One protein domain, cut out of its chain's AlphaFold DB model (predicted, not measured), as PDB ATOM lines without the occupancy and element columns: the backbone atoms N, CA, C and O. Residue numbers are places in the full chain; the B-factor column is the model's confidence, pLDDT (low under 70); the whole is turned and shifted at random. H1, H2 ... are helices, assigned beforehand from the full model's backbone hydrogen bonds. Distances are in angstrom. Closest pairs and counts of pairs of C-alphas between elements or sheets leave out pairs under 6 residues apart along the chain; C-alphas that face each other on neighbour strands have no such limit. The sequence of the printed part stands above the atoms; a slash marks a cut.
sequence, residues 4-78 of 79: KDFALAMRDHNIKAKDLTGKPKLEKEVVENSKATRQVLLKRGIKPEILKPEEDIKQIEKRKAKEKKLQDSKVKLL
ATOM      1  N   LYS A   4     -13.975 -23.850 -51.741       68.94
ATOM      2  CA  LYS A   4     -13.433 -25.190 -51.481       68.94
ATOM      3  C   LYS A   4     -12.165 -25.481 -52.288       68.94
ATOM      4  O   LYS A   4     -11.196 -25.984 -51.729       68.94
ATOM      5  N   ASP A   5     -12.161 -25.116 -53.569       75.50
ATOM      6  CA  ASP A   5     -11.023 -25.351 -54.464       75.50
ATOM      7  C   ASP A   5      -9.805 -24.520 -54.010       75.50
ATOM      8  O   ASP A   5      -8.672 -24.997 -54.010       75.50
ATOM      9  N   PHE A   6     -10.051 -23.302 -53.514       74.75
ATOM     10  CA  PHE A   6      -9.010 -22.445 -52.945       74.75
ATOM     11  C   PHE A   6      -8.441 -22.992 -51.628       74.75
ATOM     12  O   PHE A   6      -7.225 -23.025 -51.449       74.75
ATOM     13  N   ALA A   7      -9.303 -23.464 -50.722       72.31
ATOM     14  CA  ALA A   7      -8.865 -24.078 -49.470       72.31
ATOM     15  C   ALA A   7      -7.998 -25.324 -49.723       72.31
ATOM     16  O   ALA A   7      -6.981 -25.510 -49.054       72.31
ATOM     17  N   LEU A   8      -8.360 -26.142 -50.719       79.06
ATOM     18  CA  LEU A   8      -7.587 -27.318 -51.120       79.06
ATOM     19  C   LEU A   8      -6.202 -26.933 -51.658       79.06
ATOM     20  O   LEU A   8      -5.200 -27.473 -51.196       79.06
ATOM     21  N   ALA A   9      -6.135 -25.951 -52.560       82.00
ATOM     22  CA  ALA A   9      -4.869 -25.472 -53.113       82.00
ATOM     23  C   ALA A   9      -3.941 -24.881 -52.035       82.00
ATOM     24  O   ALA A   9      -2.750 -25.189 -52.000       82.00
ATOM     25  N   MET A  10      -4.487 -24.085 -51.107       79.56
ATOM     26  CA  MET A  10      -3.731 -23.561 -49.959       79.56
ATOM     27  C   MET A  10      -3.228 -24.683 -49.047       79.56
ATOM     28  O   MET A  10      -2.122 -24.608 -48.520       79.56
ATOM     29  N   ARG A  11      -4.013 -25.755 -48.885       79.88
ATOM     30  CA  ARG A  11      -3.643 -26.896 -48.041       79.88
ATOM     31  C   ARG A  11      -2.465 -27.639 -48.649       79.88
ATOM     32  O   ARG A  11      -1.505 -27.928 -47.946       79.88
ATOM     33  N   ASP A  12      -2.527 -27.921 -49.944       82.50
ATOM     34  CA  ASP A  12      -1.459 -28.630 -50.647       82.50
ATOM     35  C   ASP A  12      -0.160 -27.816 -50.655       82.50
ATOM     36  O   ASP A  12       0.923 -28.381 -50.498       82.50
ATOM     37  N   HIS A  13      -0.263 -26.488 -50.758       85.69
ATOM     38  CA  HIS A  13       0.877 -25.594 -50.583       85.69
ATOM     39  C   HIS A  13       1.459 -25.683 -49.165       85.69
ATOM     40  O   HIS A  13       2.662 -25.871 -49.008       85.69
ATOM     41  N   ASN A  14       0.625 -25.610 -48.124       79.88
ATOM     42  CA  ASN A  14       1.092 -25.632 -46.736       79.88
ATOM     43  C   ASN A  14       1.666 -26.987 -46.314       79.88
ATOM     44  O   ASN A  14       2.646 -27.018 -45.574       79.88
ATOM     45  N   ILE A  15       1.105 -28.098 -46.806       83.00
ATOM     46  CA  ILE A  15       1.647 -29.444 -46.583       83.00
ATOM     47  C   ILE A  15       3.063 -29.542 -47.150       83.00
ATOM     48  O   ILE A  15       3.956 -30.008 -46.447       83.00
ATOM     49  N   LYS A  16       3.277 -29.065 -48.383       84.38
ATOM     50  CA  LYS A  16       4.599 -29.058 -49.028       84.38
ATOM     51  C   LYS A  16       5.570 -28.089 -48.351       84.38
ATOM     52  O   LYS A  16       6.726 -28.434 -48.153       84.38
ATOM     53  N   ALA A  17       5.110 -26.894 -47.982       84.25
ATOM     54  CA  ALA A  17       5.951 -25.855 -47.388       84.25
ATOM     55  C   ALA A  17       6.404 -26.182 -45.956       84.25
ATOM     56  O   ALA A  17       7.511 -25.828 -45.567       84.25
ATOM     57  N   LYS A  18       5.548 -26.837 -45.165       81.50
ATOM     58  CA  LYS A  18       5.823 -27.195 -43.764       81.50
ATOM     59  C   LYS A  18       6.244 -28.664 -43.588       81.50
ATOM     60  O   LYS A  18       6.314 -29.125 -42.451       81.50
ATOM     61  N   ASP A  19       6.447 -29.391 -44.690       83.06
ATOM     62  CA  ASP A  19       6.746 -30.831 -44.729       83.06
ATOM     63  C   ASP A  19       5.842 -31.651 -43.781       83.06
ATOM     64  O   ASP A  19       6.276 -32.434 -42.929       83.06
ATOM     65  N   LEU A  20       4.531 -31.379 -43.848       82.69
ATOM     66  CA  LEU A  20       3.573 -31.963 -42.911       82.69
ATOM     67  C   LEU A  20       3.354 -33.436 -43.227       82.69
ATOM     68  O   LEU A  20       2.683 -33.802 -44.189       82.69
ATOM     69  N   THR A  21       3.846 -34.278 -42.327       77.75
ATOM     70  CA  THR A  21       3.683 -35.727 -42.382       77.75
ATOM     71  C   THR A  21       2.850 -36.237 -41.205       77.75
ATOM     72  O   THR A  21       2.929 -35.741 -40.077       77.75
ATOM     73  N   GLY A  22       2.022 -37.250 -41.466       81.06
ATOM     74  CA  GLY A  22       1.178 -37.898 -40.460       81.06
ATOM     75  C   GLY A  22      -0.222 -37.288 -40.291       81.06
ATOM     76  O   GLY A  22      -0.437 -36.078 -40.373       81.06
ATOM     77  N   LYS A  23      -1.189 -38.169 -40.006       75.56
ATOM     78  CA  LYS A  23      -2.624 -37.863 -39.863       75.56
ATOM     79  C   LYS A  23      -2.952 -36.689 -38.915       75.56
ATOM     80  O   LYS A  23      -3.657 -35.784 -39.353       75.56
ATOM     81  N   PRO A  24      -2.418 -36.615 -37.678       79.00
ATOM     82  CA  PRO A  24      -2.804 -35.557 -36.736       79.00
ATOM     83  C   PRO A  24      -2.311 -34.159 -37.142       79.00
ATOM     84  O   PRO A  24      -2.959 -33.162 -36.829       79.00
ATOM     85  N   LYS A  25      -1.177 -34.060 -37.851       76.56
ATOM     86  CA  LYS A  25      -0.675 -32.774 -38.366       76.56
ATOM     87  C   LYS A  25      -1.512 -32.294 -39.552       76.56
ATOM     88  O   LYS A  25      -1.852 -31.118 -39.622       76.56
ATOM     89  N   LEU A  26      -1.897 -33.220 -40.432       77.31
ATOM     90  CA  LEU A  26      -2.789 -32.948 -41.560       77.31
ATOM     91  C   LEU A  26      -4.178 -32.490 -41.096       77.31
ATOM     92  O   LEU A  26      -4.708 -31.524 -41.636       77.31
ATOM     93  N   GLU A  27      -4.756 -33.134 -40.079       77.69
ATOM     94  CA  GLU A  27      -6.060 -32.748 -39.524       77.69
ATOM     95  C   GLU A  27      -6.046 -31.328 -38.943       77.69
ATOM     96  O   GLU A  27      -6.948 -30.536 -39.223       77.69
ATOM     97  N   LYS A  28      -4.991 -30.970 -38.198       81.88
ATOM     98  CA  LYS A  28      -4.813 -29.602 -37.694       81.88
ATOM     99  C   LYS A  28      -4.688 -28.588 -38.827       81.88
ATOM    100  O   LYS A  28      -5.389 -27.578 -38.806       81.88
ATOM    101  N   GLU A  29      -3.876 -28.882 -39.840       81.94
ATOM    102  CA  GLU A  29      -3.691 -27.999 -40.996       81.94
ATOM    103  C   GLU A  29      -5.005 -27.773 -41.758       81.94
ATOM    104  O   GLU A  29      -5.310 -26.647 -42.138       81.94
ATOM    105  N   VAL A  30      -5.835 -28.807 -41.928       78.50
ATOM    106  CA  VAL A  30      -7.156 -28.674 -42.569       78.50
ATOM    107  C   VAL A  30      -8.053 -27.700 -41.801       78.50
ATOM    108  O   VAL A  30      -8.706 -26.849 -42.415       78.50
ATOM    109  N   VAL A  31      -8.080 -27.786 -40.469       79.69
ATOM    110  CA  VAL A  31      -8.888 -26.899 -39.618       79.69
ATOM    111  C   VAL A  31      -8.349 -25.467 -39.636       79.69
ATOM    112  O   VAL A  31      -9.120 -24.518 -39.809       79.69
ATOM    113  N   GLU A  32      -7.037 -25.296 -39.475       80.75
ATOM    114  CA  GLU A  32      -6.374 -23.988 -39.481       80.75
ATOM    115  C   GLU A  32      -6.529 -23.283 -40.827       80.75
ATOM    116  O   GLU A  32      -6.939 -22.121 -40.882       80.75
ATOM    117  N   ASN A  33      -6.300 -23.998 -41.924       80.12
ATOM    118  CA  ASN A  33      -6.405 -23.443 -43.262       80.12
ATOM    119  C   ASN A  33      -7.856 -23.103 -43.637       80.12
ATOM    120  O   ASN A  33      -8.125 -22.044 -44.205       80.12
ATOM    121  N   SER A  34      -8.826 -23.935 -43.246       79.50
ATOM    122  CA  SER A  34     -10.246 -23.615 -43.452       79.50
ATOM    123  C   SER A  34     -10.645 -22.319 -42.732       79.50
ATOM    124  O   SER A  34     -11.363 -21.486 -43.293       79.50
ATOM    125  N   LYS A  35     -10.141 -22.099 -41.507       80.00
ATOM    126  CA  LYS A  35     -10.345 -20.844 -40.765       80.00
ATOM    127  C   LYS A  35      -9.665 -19.660 -41.453       80.00
ATOM    128  O   LYS A  35     -10.312 -18.627 -41.637       80.00
ATOM    129  N   ALA A  36      -8.407 -19.809 -41.864       81.62
ATOM    130  CA  ALA A  36      -7.648 -18.757 -42.537       81.62
ATOM    131  C   ALA A  36      -8.301 -18.347 -43.868       81.62
ATOM    132  O   ALA A  36      -8.555 -17.167 -44.104       81.62
ATOM    133  N   THR A  37      -8.680 -19.327 -44.691       77.00
ATOM    134  CA  THR A  37      -9.394 -19.114 -45.955       77.00
ATOM    135  C   THR A  37     -10.705 -18.362 -45.730       77.00
ATOM    136  O   THR A  37     -10.985 -17.379 -46.418       77.00
ATOM    137  N   ARG A  38     -11.492 -18.756 -44.718       80.12
ATOM    138  CA  ARG A  38     -12.740 -18.064 -44.372       80.12
ATOM    139  C   ARG A  38     -12.498 -16.605 -43.992       80.12
ATOM    140  O   ARG A  38     -13.224 -15.737 -44.466       80.12
ATOM    141  N   GLN A  39     -11.488 -16.326 -43.170       79.31
ATOM    142  CA  GLN A  39     -11.148 -14.954 -42.783       79.31
ATOM    143  C   GLN A  39     -10.718 -14.106 -43.983       79.31
ATOM    144  O   GLN A  39     -11.154 -12.966 -44.106       79.31
ATOM    145  N   VAL A  40      -9.900 -14.657 -44.884       82.00
ATOM    146  CA  VAL A  40      -9.444 -13.954 -46.094       82.00
ATOM    147  C   VAL A  40     -10.611 -13.636 -47.031       82.00
ATOM    148  O   VAL A  40     -10.679 -12.530 -47.564       82.00
ATOM    149  N   LEU A  41     -11.552 -14.568 -47.206       77.62
ATOM    150  CA  LEU A  41     -12.759 -14.341 -48.005       77.62
ATOM    151  C   LEU A  41     -13.644 -13.253 -47.384       77.62
ATOM    152  O   LEU A  41     -14.016 -12.306 -48.074       77.62
ATOM    153  N   LEU A  42     -13.886 -13.324 -46.069       79.56
ATOM    154  CA  LEU A  42     -14.667 -12.320 -45.337       79.56
ATOM    155  C   LEU A  42     -14.043 -10.921 -45.421       79.56
ATOM    156  O   LEU A  42     -14.759  -9.958 -45.679       79.56
ATOM    157  N   LYS A  43     -12.715 -10.805 -45.277       80.69
ATOM    158  CA  LYS A  43     -11.986  -9.531 -45.434       80.69
ATOM    159  C   LYS A  43     -12.150  -8.918 -46.827       80.69
ATOM    160  O   LYS A  43     -12.089  -7.704 -46.963       80.69
ATOM    161  N   ARG A  44     -12.358  -9.744 -47.853       80.69
ATOM    162  CA  ARG A  44     -12.586  -9.305 -49.239       80.69
ATOM    163  C   ARG A  44     -14.064  -9.045 -49.551       80.69
ATOM    164  O   ARG A  44     -14.401  -8.839 -50.710       80.69
ATOM    165  N   GLY A  45     -14.950  -9.096 -48.552       74.56
ATOM    166  CA  GLY A  45     -16.399  -8.965 -48.742       74.56
ATOM    167  C   GLY A  45     -17.043 -10.179 -49.419       74.56
ATOM    168  O   GLY A  45     -18.227 -10.152 -49.748       74.56
ATOM    169  N   ILE A  46     -16.286 -11.262 -49.618       71.19
ATOM    170  CA  ILE A  46     -16.766 -12.485 -50.253       71.19
ATOM    171  C   ILE A  46     -17.337 -13.373 -49.154       71.19
ATOM    172  O   ILE A  46     -16.603 -13.923 -48.332       71.19
ATOM    173  N   LYS A  47     -18.662 -13.531 -49.136       66.38
ATOM    174  CA  LYS A  47     -19.329 -14.465 -48.230       66.38
ATOM    175  C   LYS A  47     -19.036 -15.893 -48.714       66.38
ATOM    176  O   LYS A  47     -19.489 -16.249 -49.801       66.38
ATOM    177  N   PRO A  48     -18.272 -16.709 -47.961       66.12
ATOM    178  CA  PRO A  48     -18.062 -18.096 -48.348       66.12
ATOM    179  C   PRO A  48     -19.411 -18.817 -48.364       66.12
ATOM    180  O   PRO A  48     -20.251 -18.571 -47.492       66.12
ATOM    181  N   GLU A  49     -19.611 -19.716 -49.326       61.16
ATOM    182  CA  GLU A  49     -20.767 -20.609 -49.305       61.16
ATOM    183  C   GLU A  49     -20.786 -21.368 -47.975       61.16
ATOM    184  O   GLU A  49     -19.778 -21.936 -47.544       61.16
ATOM    185  N   ILE A  50     -21.941 -21.364 -47.310       55.03
ATOM    186  CA  ILE A  50     -22.188 -22.200 -46.135       55.03
ATOM    187  C   ILE A  50     -22.417 -23.613 -46.669       55.03
ATOM    188  O   ILE A  50     -23.544 -24.096 -46.766       55.03
ATOM    189  N   LEU A  51     -21.335 -24.256 -47.100       53.56
ATOM    190  CA  LEU A  51     -21.364 -25.671 -47.411       53.56
ATOM    191  C   LEU A  51     -21.591 -26.397 -46.092       53.56
ATOM    192  O   LEU A  51     -20.860 -26.195 -45.117       53.56
ATOM    193  N   LYS A  52     -22.651 -27.206 -46.055       50.97
ATOM    194  CA  LYS A  52     -22.866 -28.128 -44.943       50.97
ATOM    195  C   LYS A  52     -21.599 -28.985 -44.792       50.97
ATOM    196  O   LYS A  52     -20.971 -29.289 -45.810       50.97
ATOM    197  N   PRO A  53     -21.206 -29.344 -43.557       55.56
ATOM    198  CA  PRO A  53     -20.147 -30.328 -43.356       55.56
ATOM    199  C   PRO A  53     -20.427 -31.544 -44.245       55.56
ATOM    200  O   PRO A  53     -21.586 -31.949 -44.360       55.56
ATOM    201  N   GLU A  54     -19.397 -32.065 -44.920       55.84
ATOM    202  CA  GLU A  54     -19.548 -33.272 -45.734       55.84
ATOM    203  C   GLU A  54     -20.149 -34.369 -44.848       55.84
ATOM    204  O   GLU A  54     -19.583 -34.722 -43.813       55.84
ATOM    205  N   GLU A  55     -21.355 -34.827 -45.202       48.16
ATOM    206  CA  GLU A  55     -22.032 -35.894 -44.472       48.16
ATOM    207  C   GLU A  55     -21.154 -37.150 -44.524       48.16
ATOM    208  O   GLU A  55     -20.630 -37.509 -45.580       48.16
ATOM    209  N   ASP A  56     -20.988 -37.811 -43.375       61.03
ATOM    210  CA  ASP A  56     -20.210 -39.044 -43.275       61.03
ATOM    211  C   ASP A  56     -20.696 -40.053 -44.327       61.03
ATOM    212  O   ASP A  56     -21.900 -40.303 -44.458       61.03
ATOM    213  N   ILE A  57     -19.764 -40.635 -45.083       61.66
ATOM    214  CA  ILE A  57     -20.070 -41.527 -46.212       61.66
ATOM    215  C   ILE A  57     -21.010 -42.661 -45.773       61.66
ATOM    216  O   ILE A  57     -21.941 -43.006 -46.503       61.66
ATOM    217  N   LYS A  58     -20.870 -43.166 -44.537       60.66
ATOM    218  CA  LYS A  58     -21.744 -44.221 -43.999       60.66
ATOM    219  C   LYS A  58     -23.181 -43.745 -43.782       60.66
ATOM    220  O   LYS A  58     -24.113 -44.546 -43.873       60.66
ATOM    221  N   GLN A  59     -23.393 -42.466 -43.471       63.56
ATOM    222  CA  GLN A  59     -24.737 -41.888 -43.372       63.56
ATOM    223  C   GLN A  59     -25.388 -41.750 -44.749       63.56
ATOM    224  O   GLN A  59     -26.567 -42.080 -44.900       63.56
ATOM    225  N   ILE A  60     -24.613 -41.357 -45.761       63.72
ATOM    226  CA  ILE A  60     -25.082 -41.254 -47.149       63.72
ATOM    227  C   ILE A  60     -25.502 -42.631 -47.678       63.72
ATOM    228  O   ILE A  60     -26.589 -42.772 -48.244       63.72
ATOM    229  N   GLU A  61     -24.692 -43.665 -47.448       68.12
ATOM    230  CA  GLU A  61     -25.017 -45.042 -47.841       68.12
ATOM    231  C   GLU A  61     -26.290 -45.552 -47.155       68.12
ATOM    232  O   GLU A  61     -27.181 -46.098 -47.812       68.12
ATOM    233  N   LYS A  62     -26.431 -45.310 -45.844       70.62
ATOM    234  CA  LYS A  62     -27.649 -45.663 -45.097       70.62
ATOM    235  C   LYS A  62     -28.888 -44.951 -45.636       70.62
ATOM    236  O   LYS A  62     -29.956 -45.564 -45.683       70.62
ATOM    237  N   ARG A  63     -28.771 -43.683 -46.042       71.75
ATOM    238  CA  ARG A  63     -29.876 -42.921 -46.641       71.75
ATOM    239  C   ARG A  63     -30.286 -43.510 -47.988       71.75
ATOM    240  O   ARG A  63     -31.453 -43.855 -48.146       71.75
ATOM    241  N   LYS A  64     -29.324 -43.752 -48.886       65.69
ATOM    242  CA  LYS A  64     -29.578 -44.386 -50.191       65.69
ATOM    243  C   LYS A  64     -30.228 -45.764 -50.051       65.69
ATOM    244  O   LYS A  64     -31.157 -46.085 -50.787       65.69
ATOM    245  N   ALA A  65     -29.791 -46.565 -49.079       68.69
ATOM    246  CA  ALA A  65     -30.392 -47.868 -48.803       68.69
ATOM    247  C   ALA A  65     -31.849 -47.757 -48.310       68.69
ATOM    248  O   ALA A  65     -32.688 -48.577 -48.681       68.69
ATOM    249  N   LYS A  66     -32.169 -46.743 -47.493       68.19
ATOM    250  CA  LYS A  66     -33.545 -46.468 -47.045       68.19
ATOM    251  C   LYS A  66     -34.432 -45.956 -48.182       68.19
ATOM    252  O   LYS A  66     -35.568 -46.405 -48.293       68.19
ATOM    253  N   GLU A  67     -33.920 -45.069 -49.030       67.50
ATOM    254  CA  GLU A  67     -34.655 -44.543 -50.188       67.50
ATOM    255  C   GLU A  67     -34.989 -45.645 -51.196       67.50
ATOM    256  O   GLU A  67     -36.127 -45.719 -51.655       67.50
ATOM    257  N   LYS A  68     -34.054 -46.570 -51.454       65.81
ATOM    258  CA  LYS A  68     -34.294 -47.724 -52.330       65.81
ATOM    259  C   LYS A  68     -35.401 -48.639 -51.789       65.81
ATOM    260  O   LYS A  68     -36.332 -48.968 -52.511       65.81
ATOM    261  N   LYS A  69     -35.377 -48.945 -50.484       66.06
ATOM    262  CA  LYS A  69     -36.446 -49.728 -49.831       66.06
ATOM    263  C   LYS A  69     -37.809 -49.040 -49.904       66.06
ATOM    264  O   LYS A  69     -38.822 -49.711 -50.071       66.06
ATOM    265  N   LEU A  70     -37.849 -47.714 -49.769       61.22
ATOM    266  CA  LEU A  70     -39.095 -46.951 -49.834       61.22
ATOM    267  C   LEU A  70     -39.666 -46.917 -51.259       61.22
ATOM    268  O   LEU A  70     -40.880 -47.017 -51.426       61.22
ATOM    269  N   GLN A  71     -38.802 -46.825 -52.274       61.28
ATOM    270  CA  GLN A  71     -39.197 -46.951 -53.680       61.28
ATOM    271  C   GLN A  71     -39.752 -48.348 -53.977       61.28
ATOM    272  O   GLN A  71     -40.859 -48.446 -54.499       61.28
ATOM    273  N   ASP A  72     -39.069 -49.410 -53.540       61.91
ATOM    274  CA  ASP A  72     -39.538 -50.793 -53.717       61.91
ATOM    275  C   ASP A  72     -40.891 -51.043 -53.021       61.91
ATOM    276  O   ASP A  72     -41.743 -51.777 -53.522       61.91
ATOM    277  N   SER A  73     -41.117 -50.396 -51.873       61.88
ATOM    278  CA  SER A  73     -42.377 -50.485 -51.122       61.88
ATOM    279  C   SER A  73     -43.517 -49.735 -51.817       61.88
ATOM    280  O   SER A  73     -44.638 -50.232 -51.863       61.88
ATOM    281  N   LYS A  74     -43.238 -48.554 -52.390       59.06
ATOM    282  CA  LYS A  74     -44.216 -47.780 -53.171       59.06
ATOM    283  C   LYS A  74     -44.626 -48.497 -54.455       59.06
ATOM    284  O   LYS A  74     -45.804 -48.484 -54.785       59.06
ATOM    285  N   VAL A  75     -43.683 -49.139 -55.145       60.12
ATOM    286  CA  VAL A  75     -43.966 -49.915 -56.365       60.12
ATOM    287  C   VAL A  75     -44.852 -51.128 -56.059       60.12
ATOM    288  O   VAL A  75     -45.745 -51.436 -56.836       60.12
ATOM    289  N   LYS A  76     -44.685 -51.772 -54.896       58.91
ATOM    290  CA  LYS A  76     -45.564 -52.868 -54.443       58.91
ATOM    291  C   LYS A  76     -46.972 -52.436 -54.025       58.91
ATOM    292  O   LYS A  76     -47.852 -53.279 -53.987       58.91
ATOM    293  N   LEU A  77     -47.172 -51.165 -53.677       58.16
ATOM    294  CA  LEU A  77     -48.480 -50.607 -53.304       58.16
ATOM    295  C   LEU A  77     -49.283 -50.105 -54.516       58.16
ATOM    296  O   LEU A  77     -50.444 -49.742 -54.359       58.16
ATOM    297  N   LEU A  78     -48.657 -50.037 -55.693       55.62
ATOM    298  CA  LEU A  78     -49.246 -49.543 -56.941       55.62
ATOM    299  C   LEU A  78     -49.561 -50.663 -57.950       55.62
ATOM    300  O   LEU A  78     -50.055 -50.351 -59.031       55.62
TER     301      LEU A  78
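AT A GLANCE: This is residues 4 to 78 of the 79 residues of an uncharacterized protein of Ignavibacteria bacterium (UniProt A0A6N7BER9). H1 crosses H2 obliquely to make a small two-helix head, and a long arm, residues 52 to 78, sticks out from it with H3 at its far part. The printed part has 75 residues with three named helices, H1, H2 and H3 in that order, and no named strand: all helix. It is extended, with a radius of gyration of the C-alphas of 19.4 A, and flat, spanning 59 by 35 by 15 A.

IN THESE COORDINATES: H1, residues 4 to 17, begins at C-alpha 4 (-13.433, -25.190, -51.481) and is 19.8 A long. H2, residues 23 to 43, is 30.4 A long. H3, residues 57 to 76, is 29.1 A long and ends at C-alpha 76 (-45.564, -52.868, -54.443).

HOW THE PARTS SIT: H1 and H2 touch, closest at the C-alphas of Ala 7 and Thr 37, 6.1 A apart. They run opposite ways at a steep tilt of 53 degrees. H3 is apart from both. In H1, H2 and H3 every O i to N i+4 pair is within hydrogen-bond range.

THE WHOLE: The farthest C-alphas, Lys 18 and Leu 78, are 60.9 A apart. The printed part has no cut. The H1 to H2 link is tight; the H2 to H3 link, 13 residues, is long. pLDDT is under 70 at residues 4, 47 to 61 and 64 to 78.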